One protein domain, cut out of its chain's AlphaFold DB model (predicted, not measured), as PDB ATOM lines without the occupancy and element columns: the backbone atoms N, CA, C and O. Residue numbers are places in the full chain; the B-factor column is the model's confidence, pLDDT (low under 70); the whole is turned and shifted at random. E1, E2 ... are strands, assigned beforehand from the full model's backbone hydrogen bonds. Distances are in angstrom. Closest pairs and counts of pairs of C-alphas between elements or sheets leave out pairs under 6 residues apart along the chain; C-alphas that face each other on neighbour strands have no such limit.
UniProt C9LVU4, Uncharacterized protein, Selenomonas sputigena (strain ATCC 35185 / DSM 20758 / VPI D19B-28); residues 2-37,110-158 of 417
ATOM      1  N   LEU A   2     242.076 278.051 188.806       43.34
ATOM      2  CA  LEU A   2     243.477 278.507 188.724       43.34
ATOM      3  C   LEU A   2     243.990 278.723 190.155       43.34
ATOM      4  O   LEU A   2     243.459 279.584 190.857       43.34
ATOM      5  N   GLU A   3     244.969 277.931 190.589       55.38
ATOM      6  CA  GLU A   3     245.635 278.123 191.878       55.38
ATOM      7  C   GLU A   3     246.255 279.525 191.922       55.38
ATOM      8  O   GLU A   3     246.995 279.938 191.025       55.38
ATOM      9  N   ARG A   4     245.889 280.302 192.948       61.06
ATOM     10  CA  ARG A   4     246.412 281.656 193.149       61.06
ATOM     11  C   ARG A   4     247.788 281.559 193.792       61.06
ATOM     12  O   ARG A   4     247.904 281.524 195.010       61.06
ATOM     13  N   VAL A   5     248.816 281.562 192.958       64.19
ATOM     14  CA  VAL A   5     250.211 281.688 193.376       64.19
ATOM     15  C   VAL A   5     250.445 283.092 193.966       64.19
ATOM     16  O   VAL A   5     250.116 284.092 193.322       64.19
ATOM     17  N   ARG A   6     250.960 283.185 195.203       69.50
ATOM     18  CA  ARG A   6     251.199 284.455 195.921       69.50
ATOM     19  C   ARG A   6     252.693 284.743 196.056       69.50
ATOM     20  O   ARG A   6     253.505 283.829 196.113       69.50
ATOM     21  N   ALA A   7     253.066 286.018 196.078       71.06
ATOM     22  CA  ALA A   7     254.435 286.423 196.382       71.06
ATOM     23  C   ALA A   7     254.607 286.527 197.900       71.06
ATOM     24  O   ALA A   7     253.748 287.110 198.558       71.06
ATOM     25  N   ILE A   8     255.717 286.016 198.432       79.19
ATOM     26  CA  ILE A   8     256.094 286.243 199.832       79.19
ATOM     27  C   ILE A   8     256.724 287.631 199.907       79.19
ATOM     28  O   ILE A   8     257.761 287.879 199.281       79.19
ATOM     29  N   GLN A   9     256.069 288.554 200.609       78.12
ATOM     30  CA  GLN A   9     256.407 289.976 200.567       78.12
ATOM     31  C   GLN A   9     257.110 290.443 201.844       78.12
ATOM     32  O   GLN A   9     256.622 290.261 202.955       78.12
ATOM     33  N   CYS A  10     258.232 291.141 201.679       84.44
ATOM     34  CA  CYS A  10     258.955 291.772 202.771       84.44
ATOM     35  C   CYS A  10     258.158 292.943 203.350       84.44
ATOM     36  O   CYS A  10     257.917 293.935 202.660       84.44
ATOM     37  N   HIS A  11     257.827 292.886 204.640       85.75
ATOM     38  CA  HIS A  11     257.125 293.975 205.328       85.75
ATOM     39  C   HIS A  11     257.936 295.278 205.433       85.75
ATOM     40  O   HIS A  11     257.347 296.337 205.626       85.75
ATOM     41  N   ASN A  12     259.265 295.224 205.290       90.69
ATOM     42  CA  ASN A  12     260.133 296.399 205.408       90.69
ATOM     43  C   ASN A  12     260.197 297.235 204.115       90.69
ATOM     44  O   ASN A  12     260.107 298.456 204.164       90.69
ATOM     45  N   CYS A  13     260.354 296.598 202.950       89.69
ATOM     46  CA  CYS A  13     260.545 297.309 201.676       89.69
ATOM     47  C   CYS A  13     259.555 296.919 200.569       89.69
ATOM     48  O   CYS A  13     259.617 297.467 199.471       89.69
ATOM     49  N   GLY A  14     258.676 295.946 200.816       82.38
ATOM     50  CA  GLY A  14     257.730 295.426 199.829       82.38
ATOM     51  C   GLY A  14     258.335 294.493 198.770       82.38
ATOM     52  O   GLY A  14     257.591 294.036 197.904       82.38
ATOM     53  N   GLY A  15     259.644 294.208 198.820       81.25
ATOM     54  CA  GLY A  15     260.333 293.294 197.900       81.25
ATOM     55  C   GLY A  15     260.036 291.811 198.163       81.25
ATOM     56  O   GLY A  15     259.534 291.455 199.226       81.25
ATOM     57  N   ALA A  16     260.366 290.936 197.209       78.94
ATOM     58  CA  ALA A  16     260.181 289.490 197.358       78.94
ATOM     59  C   ALA A  16     261.145 288.885 198.397       78.94
ATOM     60  O   ALA A  16     262.294 289.330 198.527       78.94
ATOM     61  N   MET A  17     260.681 287.862 199.116       82.25
ATOM     62  CA  MET A  17     261.486 287.082 200.055       82.25
ATOM     63  C   MET A  17     261.674 285.639 199.579       82.25
ATOM     64  O   MET A  17     260.786 285.059 198.958       82.25
ATOM     65  N   TYR A  18     262.828 285.061 199.905       81.50
ATOM     66  CA  TYR A  18     263.237 283.721 199.483       81.50
ATOM     67  C   TYR A  18     263.606 282.897 200.709       81.50
ATOM     68  O   TYR A  18     264.214 283.420 201.640       81.50
ATOM     69  N   SER A  19     263.248 281.615 200.732       80.69
ATOM     70  CA  SER A  19     263.661 280.724 201.816       80.69
ATOM     71  C   SER A  19     265.170 280.482 201.767       80.69
ATOM     72  O   SER A  19     265.677 280.000 200.753       80.69
ATOM     73  N   GLU A  20     265.866 280.735 202.870       84.81
ATOM     74  CA  GLU A  20     267.281 280.418 203.041       84.81
ATOM     75  C   GLU A  20     267.439 279.364 204.139       84.81
ATOM     76  O   GLU A  20     267.233 279.631 205.325       84.81
ATOM     77  N   GLN A  21     267.809 278.146 203.733       82.81
ATOM     78  CA  GLN A  21     267.903 276.992 204.632       82.81
ATOM     79  C   GLN A  21     268.966 277.201 205.717       82.81
ATOM     80  O   GLN A  21     268.775 276.792 206.862       82.81
ATOM     81  N   LYS A  22     270.053 277.921 205.402       82.50
ATOM     82  CA  LYS A  22     271.106 278.224 206.377       82.50
ATOM     83  C   LYS A  22     270.628 279.145 207.498       82.50
ATOM     84  O   LYS A  22     271.039 278.962 208.641       82.50
ATOM     85  N   ALA A  23     269.795 280.126 207.161       82.31
ATOM     86  CA  ALA A  23     269.257 281.097 208.108       82.31
ATOM     87  C   ALA A  23     267.979 280.600 208.806       82.31
ATOM     88  O   ALA A  23     267.546 281.213 209.776       82.31
ATOM     89  N   ALA A  24     267.370 279.507 208.320       84.75
ATOM     90  CA  ALA A  24     266.026 279.069 208.711       84.75
ATOM     91  C   ALA A  24     265.008 280.230 208.658       84.75
ATOM     92  O   ALA A  24     264.148 280.386 209.533       84.75
ATOM     93  N   ALA A  25     265.153 281.073 207.634       85.56
ATOM     94  CA  ALA A  25     264.428 282.324 207.483       85.56
ATOM     95  C   ALA A  25     264.062 282.583 206.020       85.56
ATOM     96  O   ALA A  25     264.667 282.062 205.081       85.56
ATOM     97  N   TYR A  26     263.046 283.409 205.827       85.56
ATOM     98  CA  TYR A  26     262.796 284.112 204.585       85.56
ATOM     99  C   TYR A  26     263.693 285.344 204.547       85.56
ATOM    100  O   TYR A  26     263.673 286.143 205.479       85.56
ATOM    101  N   VAL A  27     264.456 285.524 203.473       88.31
ATOM    102  CA  VAL A  27     265.394 286.638 203.309       88.31
ATOM    103  C   VAL A  27     264.967 287.487 202.121       88.31
ATOM    104  O   VAL A  27     264.761 286.985 201.013       88.31
ATOM    105  N   CYS A  28     264.815 288.792 202.339       87.62
ATOM    106  CA  CYS A  28     264.562 289.740 201.260       87.62
ATOM    107  C   CYS A  28     265.857 290.043 200.500       87.62
ATOM    108  O   CYS A  28     266.788 290.614 201.063       87.62
ATOM    109  N   THR A  29     265.897 289.764 199.196       83.75
ATOM    110  CA  THR A  29     267.088 290.028 198.367       83.75
ATOM    111  C   THR A  29     267.358 291.512 198.125       83.75
ATOM    112  O   THR A  29     268.460 291.867 197.719       83.75
ATOM    113  N   PHE A  30     266.373 292.386 198.366       86.94
ATOM    114  CA  PHE A  30     266.518 293.825 198.147       86.94
ATOM    115  C   PHE A  30     267.105 294.561 199.356       86.94
ATOM    116  O   PHE A  30     268.028 295.353 199.202       86.94
ATOM    117  N   CYS A  31     266.568 294.321 200.557       92.31
ATOM    118  CA  CYS A  31     266.964 295.057 201.766       92.31
ATOM    119  C   CYS A  31     267.635 294.195 202.843       92.31
ATOM    120  O   CYS A  31     268.053 294.733 203.863       92.31
ATOM    121  N   GLY A  32     267.721 292.875 202.646       90.06
ATOM    122  CA  GLY A  32     268.338 291.951 203.599       90.06
ATOM    123  C   GLY A  32     267.508 291.660 204.850       90.06
ATOM    124  O   GLY A  32     267.991 290.958 205.727       90.06
ATOM    125  N   THR A  33     266.275 292.174 204.966       92.50
ATOM    126  CA  THR A  33     265.393 291.825 206.090       92.50
ATOM    127  C   THR A  33     265.124 290.324 206.106       92.50
ATOM    128  O   THR A  33     264.726 289.753 205.086       92.50
ATOM    129  N   GLU A  34     265.297 289.721 207.278       90.50
ATOM    130  CA  GLU A  34     265.056 288.305 207.530       90.50
ATOM    131  C   GLU A  34     263.810 288.127 208.401       90.50
ATOM    132  O   GLU A  34     263.593 288.870 209.360       90.50
ATOM    133  N   VAL A  35     262.987 287.139 208.060       85.81
ATOM    134  CA  VAL A  35     261.829 286.707 208.846       85.81
ATOM    135  C   VAL A  35     261.976 285.214 209.082       85.81
ATOM    136  O   VAL A  35     261.953 284.440 208.127       85.81
ATOM    137  N   SER A  36     262.149 284.799 210.334       84.88
ATOM    138  CA  SER A  36     262.269 283.385 210.694       84.88
ATOM    139  C   SER A  36     261.100 282.568 210.140       84.88
ATOM    140  O   SER A  36     259.958 283.023 210.146       84.88
ATOM    141  N   TRP A  37     261.358 281.333 209.709       82.06
ATOM    142  CA  TRP A  37     260.292 280.424 209.266       82.06
ATOM    143  C   TRP A  37     259.274 280.111 210.367       82.06
ATOM    144  O   TRP A  37     258.134 279.743 210.088       82.06
ATOM    145  N   ARG A 110     252.401 268.972 185.445       89.19
ATOM    146  CA  ARG A 110     252.953 270.306 185.222       89.19
ATOM    147  C   ARG A 110     251.844 271.345 185.318       89.19
ATOM    148  O   ARG A 110     250.870 271.296 184.569       89.19
ATOM    149  N   LEU A 111     252.030 272.309 186.203       87.12
ATOM    150  CA  LEU A 111     251.165 273.464 186.365       87.12
ATOM    151  C   LEU A 111     251.712 274.634 185.544       87.12
ATOM    152  O   LEU A 111     252.924 274.791 185.393       87.12
ATOM    153  N   THR A 112     250.814 275.446 184.985       89.19
ATOM    154  CA  THR A 112     251.161 276.670 184.248       89.19
ATOM    155  C   THR A 112     250.490 277.858 184.916       89.19
ATOM    156  O   THR A 112     249.305 277.813 185.243       89.19
ATOM    157  N   PHE A 113     251.256 278.924 185.095       86.94
ATOM    158  CA  PHE A 113     250.868 280.122 185.816       86.94
ATOM    159  C   PHE A 113     251.234 281.356 185.004       86.94
ATOM    160  O   PHE A 113     252.193 281.348 184.232       86.94
ATOM    161  N   ARG A 114     250.521 282.452 185.251       88.19
ATOM    162  CA  ARG A 114     250.869 283.766 184.714       88.19
ATOM    163  C   ARG A 114     251.505 284.605 185.811       88.19
ATOM    164  O   ARG A 114     250.912 284.771 186.875       88.19
ATOM    165  N   CYS A 115     252.704 285.124 185.568       86.38
ATOM    166  CA  CYS A 115     253.430 285.928 186.547       86.38
ATOM    167  C   CYS A 115     252.645 287.206 186.891       86.38
ATOM    168  O   CYS A 115     252.385 288.002 185.988       86.38
ATOM    169  N   PRO A 116     252.308 287.460 188.169       82.75
ATOM    170  CA  PRO A 116     251.565 288.657 188.556       82.75
ATOM    171  C   PRO A 116     252.395 289.947 188.444       82.75
ATOM    172  O   PRO A 116     251.811 291.024 188.391       82.75
ATOM    173  N   PHE A 117     253.731 289.862 188.380       82.19
ATOM    174  CA  PHE A 117     254.605 291.036 188.258       82.19
ATOM    175  C   PHE A 117     254.901 291.430 186.806       82.19
ATOM    176  O   PHE A 117     254.824 292.607 186.471       82.19
ATOM    177  N   CYS A 118     255.251 290.473 185.937       88.75
ATOM    178  CA  CYS A 118     255.639 290.765 184.548       88.75
ATOM    179  C   CYS A 118     254.643 290.267 183.493       88.75
ATOM    180  O   CYS A 118     254.831 290.520 182.307       88.75
ATOM    181  N   GLY A 119     253.604 289.528 183.888       87.69
ATOM    182  CA  GLY A 119     252.589 288.989 182.981       87.69
ATOM    183  C   GLY A 119     253.032 287.803 182.118       87.69
ATOM    184  O   GLY A 119     252.194 287.292 181.373       87.69
ATOM    185  N   GLY A 120     254.299 287.374 182.207       89.38
ATOM    186  CA  GLY A 120     254.850 286.239 181.461       89.38
ATOM    187  C   GLY A 120     254.454 284.879 182.043       89.38
ATOM    188  O   GLY A 120     254.327 284.731 183.261       89.38
ATOM    189  N   ASP A 121     254.285 283.886 181.174       90.62
ATOM    190  CA  ASP A 121     253.868 282.538 181.568       90.62
ATOM    191  C   ASP A 121     255.044 281.704 182.082       90.62
ATOM    192  O   ASP A 121     256.092 281.607 181.447       90.62
ATOM    193  N   PHE A 122     254.874 281.055 183.226       88.19
ATOM    194  CA  PHE A 122     255.857 280.125 183.773       88.19
ATOM    195  C   PHE A 122     255.173 278.833 184.211       88.19
ATOM    196  O   PHE A 122     253.951 278.744 184.286       88.19
ATOM    197  N   SER A 123     255.965 277.797 184.462       87.00
ATOM    198  CA  SER A 123     255.446 276.494 184.867       87.00
ATOM    199  C   SER A 123     256.315 275.869 185.942       87.00
ATOM    200  O   SER A 123     257.482 276.234 186.086       87.00
ATOM    201  N   GLY A 124     255.732 274.926 186.667       85.25
ATOM    202  CA  GLY A 124     256.413 274.098 187.651       85.25
ATOM    203  C   GLY A 124     255.629 272.821 187.901       85.25
ATOM    204  O   GLY A 124     254.556 272.626 187.323       85.25
ATOM    205  N   ASP A 125     256.166 271.950 188.737       87.62
ATOM    206  CA  ASP A 125     255.503 270.693 189.072       87.62
ATOM    207  C   ASP A 125     254.462 270.912 190.173       87.62
ATOM    208  O   ASP A 125     254.641 271.749 191.056       87.62
ATOM    209  N   SER A 126     253.386 270.121 190.169       86.38
ATOM    210  CA  SER A 126     252.354 270.139 191.218       86.38
ATOM    211  C   SER A 126     252.885 269.765 192.607       86.38
ATOM    212  O   SER A 126     252.196 269.919 193.620       86.38
ATOM    213  N   THR A 127     254.124 269.280 192.670       85.56
ATOM    214  CA  THR A 127     254.865 268.982 193.895       85.56
ATOM    215  C   THR A 127     255.588 270.196 194.479       85.56
ATOM    216  O   THR A 127     256.071 270.127 195.602       85.56
ATOM    217  N   GLN A 128     255.678 271.307 193.752       85.31
ATOM    218  CA  GLN A 128     256.412 272.483 194.205       85.31
ATOM    219  C   GLN A 128     255.552 273.374 195.097       85.31
ATOM    220  O   GLN A 128     254.392 273.647 194.794       85.31
ATOM    221  N   HIS A 129     256.144 273.862 196.187       81.69
ATOM    222  CA  HIS A 129     255.579 274.974 196.960       81.69
ATOM    223  C   HIS A 129     256.161 276.326 196.546       81.69
ATOM    224  O   HIS A 129     255.526 277.357 196.758       81.69
ATOM    225  N   PHE A 130     257.344 276.313 195.928       81.38
ATOM    226  CA  PHE A 130     258.000 277.492 195.391       81.38
ATOM    227  C   PHE A 130     258.108 277.423 193.879       81.38
ATOM    228  O   PHE A 130     258.612 276.451 193.320       81.38
ATOM    229  N   PHE A 131     257.736 278.514 193.224       83.94
ATOM    230  CA  PHE A 131     257.870 278.665 191.786       83.94
ATOM    231  C   PHE A 131     258.627 279.939 191.464       83.94
ATOM    232  O   PHE A 131     258.329 280.989 192.026       83.94
ATOM    233  N   THR A 132     259.573 279.873 190.530       83.38
ATOM    234  CA  THR A 132     260.355 281.045 190.111       83.38
ATOM    235  C   THR A 132     260.049 281.379 188.660       83.38
ATOM    236  O   THR A 132     260.187 280.537 187.772       83.38
ATOM    237  N   CYS A 133     259.623 282.616 188.400       85.81
ATOM    238  CA  CYS A 133     259.360 283.069 187.040       85.81
ATOM    239  C   CYS A 133     260.680 283.280 186.289       85.81
ATOM    240  O   CYS A 133     261.444 284.175 186.635       85.81
ATOM    241  N   GLY A 134     260.909 282.534 185.206       85.56
ATOM    242  CA  GLY A 134     262.144 282.636 184.414       85.56
ATOM    243  C   GLY A 134     262.360 283.965 183.671       85.56
ATOM    244  O   GLY A 134     263.432 284.166 183.113       85.56
ATOM    245  N   TYR A 135     261.370 284.868 183.643       88.31
ATOM    246  CA  TYR A 135     261.497 286.178 182.988       88.31
ATOM    247  C   TYR A 135     261.952 287.293 183.930       88.31
ATOM    248  O   TYR A 135     262.707 288.168 183.523       88.31
ATOM    249  N   CYS A 136     261.448 287.305 185.167       86.75
ATOM    250  CA  CYS A 136     261.710 288.380 186.135       86.75
ATOM    251  C   CYS A 136     262.366 287.892 187.430       86.75
ATOM    252  O   CYS A 136     262.640 288.702 188.308       86.75
ATOM    253  N   ASN A 137     262.595 286.583 187.555       80.94
ATOM    254  CA  ASN A 137     263.218 285.902 188.690       80.94
ATOM    255  C   ASN A 137     262.525 286.075 190.048       80.94
ATOM    256  O   ASN A 137     263.084 285.669 191.060       80.94
ATOM    257  N   ASN A 138     261.300 286.603 190.087       79.75
ATOM    258  CA  ASN A 138     260.505 286.594 191.310       79.75
ATOM    259  C   ASN A 138     260.051 285.168 191.649       79.75
ATOM    260  O   ASN A 138     259.611 284.425 190.759       79.75
ATOM    261  N   THR A 139     260.128 284.827 192.936       79.31
ATOM    262  CA  THR A 139     259.644 283.562 193.496       79.31
ATOM    263  C   THR A 139     258.302 283.744 194.195       79.31
ATOM    264  O   THR A 139     258.024 284.774 194.812       79.31
ATOM    265  N   PHE A 140     257.468 282.718 194.091       81.00
ATOM    266  CA  PHE A 140     256.117 282.686 194.612       81.00
ATOM    267  C   PHE A 140     255.849 281.385 195.359       81.00
ATOM    268  O   PHE A 140     256.379 280.346 194.970       81.00
ATOM    269  N   GLY A 141     254.984 281.431 196.365       80.25
ATOM    270  CA  GLY A 141     254.555 280.265 197.121       80.25
ATOM    271  C   GLY A 141     253.362 280.565 198.023       80.25
ATOM    272  O   GLY A 141     252.930 281.713 198.149       80.25
ATOM    273  N   ASP A 142     252.805 279.516 198.618       75.19
ATOM    274  CA  ASP A 142     251.734 279.632 199.607       75.19
ATOM    275  C   ASP A 142     252.335 279.637 201.019       75.19
ATOM    276  O   ASP A 142     252.861 278.625 201.481       75.19
ATOM    277  N   GLU A 143     252.267 280.778 201.706       70.50
ATOM    278  CA  GLU A 143     252.813 280.947 203.061       70.50
ATOM    279  C   GLU A 143     252.227 279.957 204.085       70.50
ATOM    280  O   GLU A 143     252.886 279.640 205.076       70.50
ATOM    281  N   GLU A 144     251.010 279.438 203.875       72.19
ATOM    282  CA  GLU A 144     250.417 278.446 204.779       72.19
ATOM    283  C   GLU A 144     251.012 277.050 204.581       72.19
ATOM    284  O   GLU A 144     251.209 276.328 205.563       72.19
ATOM    285  N   LEU A 145     251.338 276.686 203.337       74.12
ATOM    286  CA  LEU A 145     251.976 275.407 202.999       74.12
ATOM    287  C   LEU A 145     253.481 275.412 203.294       74.12
ATOM    288  O   LEU A 145     254.075 274.364 203.526       74.12
ATOM    289  N   LEU A 146     254.093 276.593 203.352       74.94
ATOM    290  CA  LEU A 146     255.517 276.790 203.625       74.94
ATOM    291  C   LEU A 146     255.838 276.895 205.125       74.94
ATOM    292  O   LEU A 146     256.759 277.597 205.539       74.94
ATOM    293  N   ARG A 147     255.064 276.216 205.974       75.44
ATOM    294  CA  ARG A 147     255.349 276.135 207.413       75.44
ATOM    295  C   ARG A 147     256.254 274.935 207.705       75.44
ATOM    296  O   ARG A 147     256.080 273.886 207.083       75.44
ATOM    297  N   PRO A 148     257.171 275.033 208.685       76.75
ATOM    298  CA  PRO A 148     257.983 273.892 209.090       76.75
ATOM    299  C   PRO A 148     257.133 272.656 209.403       76.75
ATOM    300  O   PRO A 148     256.134 272.738 210.121       76.75
ATOM    301  N   GLY A 149     257.520 271.510 208.845       77.62
ATOM    302  CA  GLY A 149     256.796 270.246 208.994       77.62
ATOM    303  C   GLY A 149     255.488 270.106 208.198       77.62
ATOM    304  O   GLY A 149     254.867 269.044 208.297       77.62
ATOM    305  N   ALA A 150     255.076 271.107 207.409       80.44
ATOM    306  CA  ALA A 150     253.863 271.073 206.578       80.44
ATOM    307  C   ALA A 150     254.060 270.418 205.192       80.44
ATOM    308  O   ALA A 150     253.173 270.482 204.346       80.44
ATOM    309  N   TYR A 151     255.200 269.763 204.968       84.81
ATOM    310  CA  TYR A 151     255.506 269.073 203.717       84.81
ATOM    311  C   TYR A 151     254.664 267.801 203.516       84.81
ATOM    312  O   TYR A 151     254.279 267.103 204.466       84.81
ATOM    313  N   ARG A 152     254.439 267.453 202.250       87.00
ATOM    314  CA  ARG A 152     253.710 266.262 201.810       87.00
ATOM    315  C   ARG A 152     254.575 265.020 201.957       87.00
ATOM    316  O   ARG A 152     255.405 264.667 201.117       87.00
ATOM    317  N   ARG A 153     254.367 264.327 203.075       87.88
ATOM    318  CA  ARG A 153     255.093 263.105 203.456       87.88
ATOM    319  C   ARG A 153     254.989 261.993 202.421       87.88
ATOM    320  O   ARG A 153     255.892 261.168 202.352       87.88
ATOM    321  N   GLU A 154     253.923 261.969 201.633       89.00
ATOM    322  CA  GLU A 154     253.722 261.019 200.546       89.00
ATOM    323  C   GLU A 154     254.774 261.130 199.432       89.00
ATOM    324  O   GLU A 154     254.974 260.151 198.731       89.00
ATOM    325  N   PHE A 155     255.490 262.252 199.288       89.56
ATOM    326  CA  PHE A 155     256.583 262.386 198.311       89.56
ATOM    327  C   PHE A 155     257.963 261.995 198.859       89.56
ATOM    328  O   PHE A 155     258.949 261.997 198.114       89.56
ATOM    329  N   ILE A 156     258.062 261.636 200.143       91.06
ATOM    330  CA  ILE A 156     259.298 261.079 200.698       91.06
ATOM    331  C   ILE A 156     259.397 259.611 200.307       91.06
ATOM    332  O   ILE A 156     258.512 258.814 200.597       91.06
ATOM    333  N   MET A 157     260.519 259.256 199.694       92.31
ATOM    334  CA  MET A 157     260.788 257.927 199.169       92.31
ATOM    335  C   MET A 157     261.338 256.985 200.248       92.31
ATOM    336  O   MET A 157     262.432 257.203 200.777       92.31
ATOM    337  N   GLY A 158     260.631 255.888 200.500       85.38
ATOM    338  CA  GLY A 158     261.062 254.782 201.351       85.38
ATOM    339  C   GLY A 158     260.138 254.546 202.547       85.38
ATOM    340  O   GLY A 158     259.530 255.465 203.096       85.38
TER     341      GLY A 158
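Overview. This is residues 2 to 37 and 110 to 158 of the 417 residues of an uncharacterized protein of Selenomonas sputigena (strain ATCC 35185 / DSM 20758 / VPI D19B-28) (UniProt C9LVU4). Expect little regular structure: three small strand units stand in a row, the meander E1 E2 E3 at one end, hairpin E6-E7 in the middle and hairpin E4-E5 at the other end, with residues 142 to 158 as a tail. The 85 printed residues hold seven named strands, E1 to E7 in order, with 27 residues, and no named helix: all strand, antiparallel. The whole is compact, radius of gyration of the C-alphas 13.5 A, spanning 40 by 30 by 18 A.

Arrangement. Find E1, residues 17 to 20, antiparallel to E2, 25 to 28, with N 18 and O 27 2.9 A apart. E3, 34 to 36, follows: N 26 and O 35, 2.7 A. E4, 110 to 114, and E5, 121 to 125, form a hairpin: N 111 and O 124, 2.8 A. E6, 130 to 132, and E7, 139 to 141, form another: N 131 and O 140, 2.9 A. The closest C-alphas of E5 and E6 are those of Gly 124 and Phe 131, 6.3 A.

Along the chain. Find C-alpha 17 at (261.486, 287.082, 200.055), where E1 begins; E7 ends at C-alpha 141, (254.555, 280.265, 197.121). E5 measures 14.1 A.

Size, cuts and confidence. Residues 38 to 109 are cut out, a 27.1 A gap between C-alphas 37 and 110. Residues 2 to 6 have pLDDT under 70.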